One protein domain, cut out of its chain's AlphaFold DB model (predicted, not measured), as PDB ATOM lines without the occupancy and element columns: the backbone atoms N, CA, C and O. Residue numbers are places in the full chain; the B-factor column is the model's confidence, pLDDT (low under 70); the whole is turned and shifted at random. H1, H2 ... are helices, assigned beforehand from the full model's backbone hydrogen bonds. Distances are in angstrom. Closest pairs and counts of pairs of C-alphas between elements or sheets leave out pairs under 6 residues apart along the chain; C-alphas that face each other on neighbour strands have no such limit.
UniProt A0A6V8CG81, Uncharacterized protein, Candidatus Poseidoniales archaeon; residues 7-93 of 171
ATOM      1  N   ALA A   7     -10.213  -6.278  16.914       91.50
ATOM      2  CA  ALA A   7     -11.163  -6.994  16.059       91.50
ATOM      3  C   ALA A   7     -10.501  -8.055  15.154       91.50
ATOM      4  O   ALA A   7     -11.087  -9.099  14.896       91.50
ATOM      5  N   MET A   8      -9.292  -7.790  14.650       92.56
ATOM      6  CA  MET A   8      -8.545  -8.761  13.844       92.56
ATOM      7  C   MET A   8      -7.977  -9.876  14.714       92.56
ATOM      8  O   MET A   8      -7.990 -11.025  14.288       92.56
ATOM      9  N   ASP A   9      -7.527  -9.550  15.923       91.00
ATOM     10  CA  ASP A   9      -7.007 -10.518  16.888       91.00
ATOM     11  C   ASP A   9      -8.092 -11.496  17.370       91.00
ATOM     12  O   ASP A   9      -7.927 -12.706  17.255       91.00
ATOM     13  N   GLU A  10      -9.276 -10.995  17.735       90.69
ATOM     14  CA  GLU A  10     -10.450 -11.812  18.100       90.69
ATOM     15  C   GLU A  10     -10.898 -12.758  16.967       90.69
ATOM     16  O   GLU A  10     -11.448 -13.833  17.209       90.69
ATOM     17  N   MET A  11     -10.649 -12.388  15.706       91.50
ATOM     18  CA  MET A  11     -10.908 -13.242  14.543       91.50
ATOM     19  C   MET A  11      -9.770 -14.234  14.242       91.50
ATOM     20  O   MET A  11      -9.897 -15.018  13.301       91.50
ATOM     21  N   GLY A  12      -8.662 -14.217  14.985       91.38
ATOM     22  CA  GLY A  12      -7.453 -14.989  14.681       91.38
ATOM     23  C   GLY A  12      -6.748 -14.517  13.405       91.38
ATOM     24  O   GLY A  12      -6.152 -15.302  12.685       91.38
ATOM     25  N   LEU A  13      -6.867 -13.240  13.053       93.44
ATOM     26  CA  LEU A  13      -6.264 -12.643  11.858       93.44
ATOM     27  C   LEU A  13      -5.238 -11.561  12.223       93.44
ATOM     28  O   LEU A  13      -4.965 -10.662  11.424       93.44
ATOM     29  N   ALA A  14      -4.642 -11.644  13.417       93.06
ATOM     30  CA  ALA A  14      -3.604 -10.722  13.878       93.06
ATOM     31  C   ALA A  14      -2.402 -10.663  12.920       93.06
ATOM     32  O   ALA A  14      -1.893  -9.576  12.641       93.06
ATOM     33  N   VAL A  15      -2.020 -11.800  12.323       93.62
ATOM     34  CA  VAL A  15      -0.967 -11.887  11.292       93.62
ATOM     35  C   VAL A  15      -1.217 -10.900  10.148       93.62
ATOM     36  O   VAL A  15      -0.291 -10.229   9.702       93.62
ATOM     37  N   CYS A  16      -2.468 -10.726   9.704       92.50
ATOM     38  CA  CYS A  16      -2.793  -9.793   8.622       92.50
ATOM     39  C   CYS A  16      -2.459  -8.336   8.984       92.50
ATOM     40  O   CYS A  16      -2.080  -7.560   8.108       92.50
ATOM     41  N   CYS A  17      -2.569  -7.956  10.260       91.31
ATOM     42  CA  CYS A  17      -2.134  -6.643  10.734       91.31
ATOM     43  C   CYS A  17      -0.612  -6.549  10.855       91.31
ATOM     44  O   CYS A  17      -0.046  -5.526  10.481       91.31
ATOM     45  N   LEU A  18       0.056  -7.600  11.333       90.81
ATOM     46  CA  LEU A  18       1.515  -7.617  11.489       90.81
ATOM     47  C   LEU A  18       2.243  -7.519  10.145       90.81
ATOM     48  O   LEU A  18       3.270  -6.853  10.042       90.81
ATOM     49  N   MET A  19       1.661  -8.112   9.103       90.44
ATOM     50  CA  MET A  19       2.170  -8.042   7.732       90.44
ATOM     51  C   MET A  19       1.724  -6.775   6.982       90.44
ATOM     52  O   MET A  19       2.096  -6.570   5.825       90.44
ATOM     53  N   CYS A  20       0.910  -5.915   7.600       89.44
ATOM     54  CA  CYS A  20       0.404  -4.705   6.964       89.44
ATOM     55  C   CYS A  20       1.457  -3.586   6.970       89.44
ATOM     56  O   CYS A  20       2.128  -3.331   7.967       89.44
ATOM     57  N   ASN A  21       1.545  -2.850   5.860       88.75
ATOM     58  CA  ASN A  21       2.418  -1.681   5.720       88.75
ATOM     59  C   ASN A  21       1.735  -0.343   6.060       88.75
ATOM     60  O   ASN A  21       2.284   0.716   5.764       88.75
ATOM     61  N   ALA A  22       0.516  -0.366   6.603       85.81
ATOM     62  CA  ALA A  22      -0.182   0.854   6.998       85.81
ATOM     63  C   ALA A  22       0.440   1.456   8.276       85.81
ATOM     64  O   ALA A  22       0.894   0.698   9.138       85.81
ATOM     65  N   PRO A  23       0.447   2.794   8.426       81.38
ATOM     66  CA  PRO A  23       0.850   3.430   9.675       81.38
ATOM     67  C   PRO A  23      -0.116   3.054  10.803       81.38
ATOM     68  O   PRO A  23      -1.306   2.813  10.571       81.38
ATOM     69  N   ASP A  24       0.399   3.003  12.029       78.00
ATOM     70  CA  ASP A  24      -0.378   2.610  13.204       78.00
ATOM     71  C   ASP A  24      -1.186   3.771  13.800       78.00
ATOM     72  O   ASP A  24      -1.139   4.045  14.995       78.00
ATOM     73  N   ASP A  25      -1.951   4.454  12.952       80.69
ATOM     74  CA  ASP A  25      -2.787   5.566  13.387       80.69
ATOM     75  C   ASP A  25      -4.217   5.076  13.686       80.69
ATOM     76  O   ASP A  25      -4.845   4.403  12.846       80.69
ATOM     77  N   PRO A  26      -4.768   5.387  14.875       73.31
ATOM     78  CA  PRO A  26      -6.131   5.018  15.220       73.31
ATOM     79  C   PRO A  26      -7.131   5.713  14.289       73.31
ATOM     80  O   PRO A  26      -6.997   6.879  13.934       73.31
ATOM     81  N   GLY A  27      -8.175   4.984  13.889       72.12
ATOM     82  CA  GLY A  27      -9.259   5.541  13.076       72.12
ATOM     83  C   GLY A  27      -8.970   5.664  11.577       72.12
ATOM     84  O   GLY A  27      -9.829   6.169  10.851       72.12
ATOM     85  N   THR A  28      -7.835   5.154  11.085       82.75
ATOM     86  CA  THR A  28      -7.539   5.116   9.644       82.75
ATOM     87  C   THR A  28      -8.630   4.383   8.857       82.75
ATOM     88  O   THR A  28      -9.054   3.270   9.187       82.75
ATOM     89  N   THR A  29      -9.078   5.001   7.763       85.56
ATOM     90  CA  THR A  29     -10.112   4.450   6.867       85.56
ATOM     91  C   THR A  29      -9.693   3.107   6.269       85.56
ATOM     92  O   THR A  29     -10.516   2.202   6.128       85.56
ATOM     93  N   ARG A  30      -8.394   2.936   5.996       87.50
ATOM     94  CA  ARG A  30      -7.819   1.683   5.499       87.50
ATOM     95  C   ARG A  30      -8.007   0.522   6.478       87.50
ATOM     96  O   ARG A  30      -8.415  -0.554   6.046       87.50
ATOM     97  N   CYS A  31      -7.730   0.717   7.771       89.56
ATOM     98  CA  CYS A  31      -7.909  -0.340   8.769       89.56
ATOM     99  C   CYS A  31      -9.382  -0.742   8.902       89.56
ATOM    100  O   CYS A  31      -9.662  -1.934   8.967       89.56
ATOM    101  N   LYS A  32     -10.317   0.219   8.858       89.88
ATOM    102  CA  LYS A  32     -11.763  -0.074   8.866       89.88
ATOM    103  C   LYS A  32     -12.162  -0.975   7.694       89.88
ATOM    104  O   LYS A  32     -12.697  -2.056   7.917       89.88
ATOM    105  N   GLY A  33     -11.789  -0.601   6.468       92.38
ATOM    106  CA  GLY A  33     -12.092  -1.411   5.282       92.38
ATOM    107  C   GLY A  33     -11.407  -2.785   5.283       92.38
ATOM    108  O   GLY A  33     -11.967  -3.758   4.783       92.38
ATOM    109  N   CYS A  34     -10.208  -2.894   5.860       92.06
ATOM    110  CA  CYS A  34      -9.518  -4.173   6.034       92.06
ATOM    111  C   CYS A  34     -10.294  -5.104   6.980       92.06
ATOM    112  O   CYS A  34     -10.576  -6.244   6.609       92.06
ATOM    113  N   ILE A  35     -10.706  -4.597   8.147       92.75
ATOM    114  CA  ILE A  35     -11.487  -5.352   9.138       92.75
ATOM    115  C   ILE A  35     -12.822  -5.807   8.543       92.75
ATOM    116  O   ILE A  35     -13.171  -6.982   8.653       92.75
ATOM    117  N   GLU A  36     -13.546  -4.912   7.868       95.44
ATOM    118  CA  GLU A  36     -14.832  -5.224   7.231       95.44
ATOM    119  C   GLU A  36     -14.699  -6.345   6.192       95.44
ATOM    120  O   GLU A  36     -15.466  -7.309   6.211       95.44
ATOM    121  N   ARG A  37     -13.688  -6.266   5.318       95.19
ATOM    122  CA  ARG A  37     -13.449  -7.279   4.279       95.19
ATOM    123  C   ARG A  37     -13.055  -8.628   4.865       95.19
ATOM    124  O   ARG A  37     -13.584  -9.647   4.426       95.19
ATOM    125  N   HIS A  38     -12.158  -8.650   5.850       95.12
ATOM    126  CA  HIS A  38     -11.757  -9.898   6.501       95.12
ATOM    127  C   HIS A  38     -12.906 -10.534   7.282       95.12
ATOM    128  O   HIS A  38     -13.096 -11.744   7.189       95.12
ATOM    129  N   SER A  39     -13.710  -9.731   7.980       94.56
ATOM    130  CA  SER A  39     -14.907 -10.205   8.678       94.56
ATOM    131  C   SER A  39     -15.920 -10.817   7.705       94.56
ATOM    132  O   SER A  39     -16.372 -11.946   7.905       94.56
ATOM    133  N   ALA A  40     -16.209 -10.133   6.592       94.88
ATOM    134  CA  ALA A  40     -17.109 -10.640   5.560       94.88
ATOM    135  C   ALA A  40     -16.587 -11.939   4.921       94.88
ATOM    136  O   ALA A  40     -17.338 -12.908   4.796       94.88
ATOM    137  N   ALA A  41     -15.297 -11.990   4.568       92.56
ATOM    138  CA  ALA A  41     -14.668 -13.175   3.993       92.56
ATOM    139  C   ALA A  41     -14.680 -14.359   4.969       92.56
ATOM    140  O   ALA A  41     -15.056 -15.464   4.589       92.56
ATOM    141  N   ARG A  42     -14.339 -14.129   6.242       92.25
ATOM    142  CA  ARG A  42     -14.395 -15.148   7.296       92.25
ATOM    143  C   ARG A  42     -15.817 -15.671   7.468       92.25
ATOM    144  O   ARG A  42     -16.017 -16.881   7.491       92.25
ATOM    145  N   LYS A  43     -16.811 -14.786   7.535       92.62
ATOM    146  CA  LYS A  43     -18.217 -15.186   7.654       92.62
ATOM    147  C   LYS A  43     -18.640 -16.054   6.470       92.62
ATOM    148  O   LYS A  43     -19.139 -17.154   6.678       92.62
ATOM    149  N   ALA A  44     -18.381 -15.614   5.242       90.69
ATOM    150  CA  ALA A  44     -18.683 -16.393   4.042       90.69
ATOM    151  C   ALA A  44     -17.965 -17.753   4.020       90.69
ATOM    152  O   ALA A  44     -18.551 -18.759   3.632       90.69
ATOM    153  N   LEU A  45     -16.708 -17.800   4.471       90.44
ATOM    154  CA  LEU A  45     -15.930 -19.031   4.491       90.44
ATOM    155  C   LEU A  45     -16.383 -19.999   5.578       90.44
ATOM    156  O   LEU A  45     -16.370 -21.183   5.294       90.44
ATOM    157  N   PHE A  46     -16.773 -19.562   6.776       88.50
ATOM    158  CA  PHE A  46     -16.975 -20.460   7.926       88.50
ATOM    159  C   PHE A  46     -18.437 -20.663   8.357       88.50
ATOM    160  O   PHE A  46     -18.675 -21.427   9.287       88.50
ATOM    161  N   THR A  47     -19.416 -20.029   7.700       88.00
ATOM    162  CA  THR A  47     -20.840 -20.192   8.070       88.00
ATOM    163  C   THR A  47     -21.376 -21.591   7.744       88.00
ATOM    164  O   THR A  47     -22.100 -22.174   8.544       88.00
ATOM    165  N   GLU A  48     -21.019 -22.150   6.587       87.94
ATOM    166  CA  GLU A  48     -21.543 -23.441   6.116       87.94
ATOM    167  C   GLU A  48     -20.439 -24.495   5.992       87.94
ATOM    168  O   GLU A  48     -19.247 -24.188   6.062       87.94
ATOM    169  N   ARG A  49     -20.791 -25.763   5.759       87.12
ATOM    170  CA  ARG A  49     -19.802 -26.784   5.372       87.12
ATOM    171  C   ARG A  49     -19.251 -26.470   3.977       87.12
ATOM    172  O   ARG A  49     -19.954 -25.917   3.142       87.12
ATOM    173  N   ALA A  50     -17.984 -26.790   3.729       88.56
ATOM    174  CA  ALA A  50     -17.349 -26.487   2.454       88.56
ATOM    175  C   ALA A  50     -17.972 -27.376   1.380       88.56
ATOM    176  O   ALA A  50     -17.902 -28.603   1.485       88.56
ATOM    177  N   SER A  51     -18.567 -26.758   0.369       88.50
ATOM    178  CA  SER A  51     -19.226 -27.453  -0.733       88.50
ATOM    179  C   SER A  51     -18.270 -27.786  -1.879       88.50
ATOM    180  O   SER A  51     -18.587 -28.644  -2.699       88.50
ATOM    181  N   SER A  52     -17.085 -27.160  -1.933       93.50
ATOM    182  CA  SER A  52     -16.082 -27.400  -2.977       93.50
ATOM    183  C   SER A  52     -14.664 -27.623  -2.428       93.50
ATOM    184  O   SER A  52     -14.335 -27.123  -1.346       93.50
ATOM    185  N   PRO A  53     -13.779 -28.310  -3.181       95.25
ATOM    186  CA  PRO A  53     -12.370 -28.476  -2.804       95.25
ATOM    187  C   PRO A  53     -11.634 -27.144  -2.620       95.25
ATOM    188  O   PRO A  53     -10.808 -27.005  -1.726       95.25
ATOM    189  N   ILE A  54     -11.976 -26.133  -3.423       93.81
ATOM    190  CA  ILE A  54     -11.390 -24.790  -3.315       93.81
ATOM    191  C   ILE A  54     -11.791 -24.137  -1.989       93.81
ATOM    192  O   ILE A  54     -10.960 -23.519  -1.331       93.81
ATOM    193  N   GLN A  55     -13.046 -24.299  -1.560       92.56
ATOM    194  CA  GLN A  55     -13.483 -23.804  -0.253       92.56
ATOM    195  C   GLN A  55     -12.800 -24.546   0.898       92.56
ATOM    196  O   GLN A  55     -12.464 -23.916   1.899       92.56
ATOM    197  N   GLN A  56     -12.574 -25.857   0.767       94.50
ATOM    198  CA  GLN A  56     -11.809 -26.617   1.761       94.50
ATOM    199  C   GLN A  56     -10.376 -26.091   1.856       94.50
ATOM    200  O   GLN A  56      -9.942 -25.735   2.948       94.50
ATOM    201  N   LEU A  57      -9.696 -25.928   0.717       94.12
ATOM    202  CA  LEU A  57      -8.355 -25.351   0.660       94.12
ATOM    203  C   LEU A  57      -8.310 -23.957   1.297       94.12
ATOM    204  O   LEU A  57      -7.441 -23.682   2.118       94.12
ATOM    205  N   ALA A  58      -9.268 -23.086   0.970       93.75
ATOM    206  CA  ALA A  58      -9.341 -21.744   1.541       93.75
ATOM    207  C   ALA A  58      -9.479 -21.764   3.073       93.75
ATOM    208  O   ALA A  58      -8.879 -20.934   3.753       93.75
ATOM    209  N   ARG A  59     -10.230 -22.722   3.631       94.06
ATOM    210  CA  ARG A  59     -10.354 -22.892   5.087       94.06
ATOM    211  C   ARG A  59      -9.082 -23.423   5.722       94.06
ATOM    212  O   ARG A  59      -8.728 -22.936   6.786       94.06
ATOM    213  N   THR A  60      -8.393 -24.358   5.072       93.62
ATOM    214  CA  THR A  60      -7.087 -24.848   5.532       93.62
ATOM    215  C   THR A  60      -6.058 -23.718   5.561       93.62
ATOM    216  O   THR A  60      -5.361 -23.536   6.551       93.62
ATOM    217  N   LEU A  61      -6.002 -22.888   4.517       94.12
ATOM    218  CA  LEU A  61      -5.114 -21.722   4.503       94.12
ATOM    219  C   LEU A  61      -5.502 -20.700   5.580       94.12
ATOM    220  O   LEU A  61      -4.637 -20.116   6.226       94.12
ATOM    221  N   ALA A  62      -6.802 -20.497   5.810       93.44
ATOM    222  CA  ALA A  62      -7.268 -19.628   6.883       93.44
ATOM    223  C   ALA A  62      -6.893 -20.173   8.273       93.44
ATOM    224  O   ALA A  62      -6.440 -19.392   9.104       93.44
ATOM    225  N   SER A  63      -7.009 -21.483   8.523       93.50
ATOM    226  CA  SER A  63      -6.611 -22.085   9.804       93.50
ATOM    227  C   SER A  63      -5.102 -22.011  10.034       93.50
ATOM    228  O   SER A  63      -4.679 -21.742  11.157       93.50
ATOM    229  N   MET A  64      -4.300 -22.160   8.975       95.62
ATOM    230  CA  MET A  64      -2.851 -21.935   9.020       95.62
ATOM    231  C   MET A  64      -2.507 -20.505   9.457       95.62
ATOM    232  O   MET A  64      -1.647 -20.310  10.306       95.62
ATOM    233  N   ILE A  65      -3.206 -19.495   8.930       94.56
ATOM    234  CA  ILE A  65      -2.986 -18.092   9.328       94.56
ATOM    235  C   ILE A  65      -3.416 -17.841  10.779       94.56
ATOM    236  O   ILE A  65      -2.785 -17.033  11.459       94.56
ATOM    237  N   GLN A  66      -4.477 -18.508  11.245       93.38
ATOM    238  CA  GLN A  66      -4.961 -18.353  12.617       93.38
ATOM    239  C   GLN A  66      -3.966 -18.879  13.648       93.38
ATOM    240  O   GLN A  66      -3.675 -18.173  14.608       93.38
ATOM    241  N   ASN A  67      -3.422 -20.076  13.421       93.06
ATOM    242  CA  ASN A  67      -2.470 -20.722  14.323       93.06
ATOM    243  C   ASN A  67      -1.243 -21.216  13.544       93.06
ATOM    244  O   ASN A  67      -1.083 -22.419  13.349       93.06
ATOM    245  N   PRO A  68      -0.342 -20.325  13.100       95.00
ATOM    246  CA  PRO A  68       0.791 -20.728  12.268       95.00
ATOM    247  C   PRO A  68       1.747 -21.698  12.983       95.00
ATOM    248  O   PRO A  68       2.376 -22.530  12.334       95.00
ATOM    249  N   GLY A  69       1.813 -21.655  14.319       93.88
ATOM    250  CA  GLY A  69       2.630 -22.571  15.124       93.88
ATOM    251  C   GLY A  69       2.275 -24.055  14.945       93.88
ATOM    252  O   GLY A  69       3.161 -24.905  15.004       93.88
ATOM    253  N   ASP A  70       1.016 -24.372  14.632       95.12
ATOM    254  CA  ASP A  70       0.565 -25.760  14.445       95.12
ATOM    255  C   ASP A  70       1.059 -26.363  13.114       95.12
ATOM    256  O   ASP A  70       1.031 -27.578  12.921       95.12
ATOM    257  N   TYR A  71       1.530 -25.521  12.187       96.00
ATOM    258  CA  TYR A  71       1.849 -25.897  10.804       96.00
ATOM    259  C   TYR A  71       3.316 -25.640  10.435       96.00
ATOM    260  O   TYR A  71       3.662 -25.579   9.256       96.00
ATOM    261  N   LEU A  72       4.207 -25.508  11.421       95.06
ATOM    262  CA  LEU A  72       5.637 -25.259  11.187       95.06
ATOM    263  C   LEU A  72       6.322 -26.376  10.388       95.06
ATOM    264  O   LEU A  72       7.250 -26.109   9.628       95.06
ATOM    265  N   ALA A  73       5.854 -27.615  10.542       94.56
ATOM    266  CA  ALA A  73       6.374 -28.781   9.831       94.56
ATOM    267  C   ALA A  73       5.737 -28.993   8.443       94.56
ATOM    268  O   ALA A  73       6.061 -29.976   7.775       94.56
ATOM    269  N   ASP A  74       4.826 -28.113   8.000       95.56
ATOM    270  CA  ASP A  74       4.224 -28.233   6.671       95.56
ATOM    271  C   ASP A  74       5.306 -28.085   5.581       95.56
ATOM    272  O   ASP A  74       6.065 -27.110   5.598       95.56
ATOM    273  N   PRO A  75       5.392 -29.014   4.612       94.62
ATOM    274  CA  PRO A  75       6.494 -29.053   3.651       94.62
ATOM    275  C   PRO A  75       6.523 -27.853   2.697       94.62
ATOM    276  O   PRO A  75       7.566 -27.565   2.113       94.62
ATOM    277  N   VAL A  76       5.392 -27.167   2.508       95.19
ATOM    278  CA  VAL A  76       5.267 -26.050   1.563       95.19
ATOM    279  C   VAL A  76       5.140 -24.724   2.308       95.19
ATOM    280  O   VAL A  76       5.814 -23.749   1.977       95.19
ATOM    281  N   HIS A  77       4.283 -24.679   3.323       95.69
ATOM    282  CA  HIS A  77       3.911 -23.460   4.028       95.69
ATOM    283  C   HIS A  77       4.722 -23.237   5.306       95.69
ATOM    284  O   HIS A  77       4.785 -22.098   5.768       95.69
ATOM    285  N   GLY A  78       5.378 -24.270   5.846       95.50
ATOM    286  CA  GLY A  78       6.145 -24.224   7.095       95.50
ATOM    287  C   GLY A  78       7.110 -23.036   7.208       95.50
ATOM    288  O   GLY A  78       7.055 -22.327   8.215       95.50
ATOM    289  N   PRO A  79       7.911 -22.710   6.171       96.19
ATOM    290  CA  PRO A  79       8.786 -21.537   6.199       96.19
ATOM    291  C   PRO A  79       8.041 -20.211   6.420       96.19
ATOM    292  O   PRO A  79       8.521 -19.342   7.144       96.19
ATOM    293  N   TYR A  80       6.849 -20.050   5.840       95.62
ATOM    294  CA  TYR A  80       6.018 -18.857   6.034       95.62
ATOM    295  C   TYR A  80       5.325 -18.869   7.394       95.62
ATOM    296  O   TYR A  80       5.223 -17.832   8.047       95.62
ATOM    297  N   MET A  81       4.885 -20.046   7.841       96.94
ATOM    298  CA  MET A  81       4.284 -20.222   9.160       96.94
ATOM    299  C   MET A  81       5.272 -19.876  10.274       96.94
ATOM    300  O   MET A  81       4.889 -19.204  11.226       96.94
ATOM    301  N   ALA A  82       6.554 -20.215  10.122       95.69
ATOM    302  CA  ALA A  82       7.599 -19.809  11.059       95.69
ATOM    303  C   ALA A  82       7.707 -18.281  11.181       95.69
ATOM    304  O   ALA A  82       7.723 -17.756  12.292       95.69
ATOM    305  N   LEU A  83       7.689 -17.560  10.053       95.31
ATOM    306  CA  LEU A  83       7.723 -16.092  10.040       95.31
ATOM    307  C   LEU A  83       6.486 -15.481  10.714       95.31
ATOM    308  O   LEU A  83       6.602 -14.541  11.500       95.31
ATOM    309  N   TYR A  84       5.297 -16.012  10.422       95.38
ATOM    310  CA  TYR A  84       4.054 -15.534  11.030       95.38
ATOM    311  C   TYR A  84       3.998 -15.832  12.525       95.38
ATOM    312  O   TYR A  84       3.588 -14.972  13.305       95.38
ATOM    313  N   HIS A  85       4.445 -17.017  12.933       94.62
ATOM    314  CA  HIS A  85       4.507 -17.407  14.331       94.62
ATOM    315  C   HIS A  85       5.491 -16.529  15.110       94.62
ATOM    316  O   HIS A  85       5.135 -15.999  16.159       94.62
ATOM    317  N   GLU A  86       6.683 -16.275  14.567       92.94
ATOM    318  CA  GLU A  86       7.657 -15.373  15.183       92.94
ATOM    319  C   GLU A  86       7.103 -13.945  15.327       92.94
ATOM    320  O   GLU A  86       7.275 -13.307  16.368       92.94
ATOM    321  N   ALA A  87       6.403 -13.435  14.308       91.38
ATOM    322  CA  ALA A  87       5.768 -12.123  14.371       91.38
ATOM    323  C   ALA A  87       4.685 -12.055  15.463       91.38
ATOM    324  O   ALA A  87       4.599 -11.053  16.176       91.38
ATOM    325  N   LEU A  88       3.886 -13.118  15.620       91.31
ATOM    326  CA  LEU A  88       2.886 -13.222  16.685       91.31
ATOM    327  C   LEU A  88       3.535 -13.251  18.070       91.31
ATOM    328  O   LEU A  88       3.117 -12.478  18.927       91.31
ATOM    329  N   LEU A  89       4.583 -14.056  18.272       89.69
ATOM    330  CA  LEU A  89       5.317 -14.116  19.541       89.69
ATOM    331  C   LEU A  89       5.911 -12.753  19.918       89.69
ATOM    332  O   LEU A  89       5.801 -12.308  21.058       89.69
ATOM    333  N   LYS A  90       6.493 -12.039  18.946       87.56
ATOM    334  CA  LYS A  90       6.994 -10.672  19.158       87.56
ATOM    335  C   LYS A  90       5.882  -9.701  19.554       87.56
ATOM    336  O   LYS A  90       6.136  -8.788  20.334       87.56
ATOM    337  N   HIS A  91       4.678  -9.871  19.008       83.69
ATOM    338  CA  HIS A  91       3.538  -9.007  19.308       83.69
ATOM    339  C   HIS A  91       2.899  -9.298  20.668       83.69
ATOM    340  O   HIS A  91       2.668  -8.364  21.432       83.69
ATOM    341  N   GLN A  92       2.618 -10.569  20.960       79.50
ATOM    342  CA  GLN A  92       2.051 -11.009  22.239       79.50
ATOM    343  C   GLN A  92       3.026 -10.758  23.401       79.50
ATOM    344  O   GLN A  92       2.627 -10.737  24.563       79.50
ATOM    345  N   GLY A  93       4.296 -10.503  23.069       63.50
ATOM    346  CA  GLY A  93       5.390 -10.476  24.014       63.50
ATOM    347  C   GLY A  93       5.735 -11.897  24.434       63.50
ATOM    348  O   GLY A  93       4.969 -12.842  24.251       63.50
TER     349      GLY A  93
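What this domain is: This is residues 7 to 93 of the 171 residues of an uncharacterized protein of Candidatus Poseidoniales archaeon (UniProt A0A6V8CG81). Three longer helices make an open bracket: H3 along one side, H6 along the opposite side, and H4 slanting between them from the last residues of H3 to the first half of H6. The short H1 and H2 lie in the mouth of this bracket, H1 toward H3 and H2 in the gap between H3 and H6, while the short H5 makes the corner from H4 into H6. Residues 24 to 29 stick out where the chain loops round to H3. The printed part has 87 residues, with six named helices, H1 to H6 in that order, and no named strand; its class is all helix. It is only just compact, close to loose, with a radius of gyration of the C-alphas of 13.9 A and spans of 38 by 28 by 18 A.

Where its parts are: H1 is residues 7 to 10, beginning at C-alpha 7 (-11.163, -6.994, 16.059), and is 5.3 A long. H2 is residues 14 to 18, 6.4 A. H3, the longest, is residues 29 to 46, 25.9 A from C-alpha 29 at (-10.112, 4.450, 6.867) to C-alpha 46. H4 is residues 53 to 66, 19.9 A, and H5 is residues 68 to 71, 5.5 A. H6 is residues 78 to 92, 20.5 A, ending at C-alpha 92 (2.051, -11.009, 22.239).

How they stand to each other: H1 and H2 only just touch, with 3 pairs of C-alphas within 8 A, and only at the corner by their link; the closest C-alphas are those of Met 8 and Ala 14, 5.3 A apart. H1 and H3 are close but not clearly touching, closest at the C-alphas of Met 8 and Ile 35, 6.5 A. H2 and H3 are near each other, with 6 pairs of C-alphas within 10 A. H2 touches H6, and H6 touches H2 with residues 84 to 88 alone; the closest C-alphas are those of Val 15 and Tyr 84, 6.2 A apart. H3, with residues 45 to 46 alone, touches H4 at a steep tilt of 53 degrees, opposite ways; the closest C-alphas are those of Leu 45 and Arg 59, 6.8 A. H5 touches H6, closest at the C-alphas of Pro 68 and Met 81, 4.7 A. H3 and H6 are apart. In H2, H3 and H4 every O i to N i+4 pair is within hydrogen-bond range, in H6 10 of 11; H1 and H5 are too short for such a pair, and their one O i to N i+3 pair is within range in H5 but not in H1.

The domain as a whole: The two C-alphas farthest apart, those of Asp 25 and Ser 51, are 39.5 A apart. The printed part has no cut and no long link. The mean pLDDT of the printed part is 91.0, and residue 93 alone is under 70.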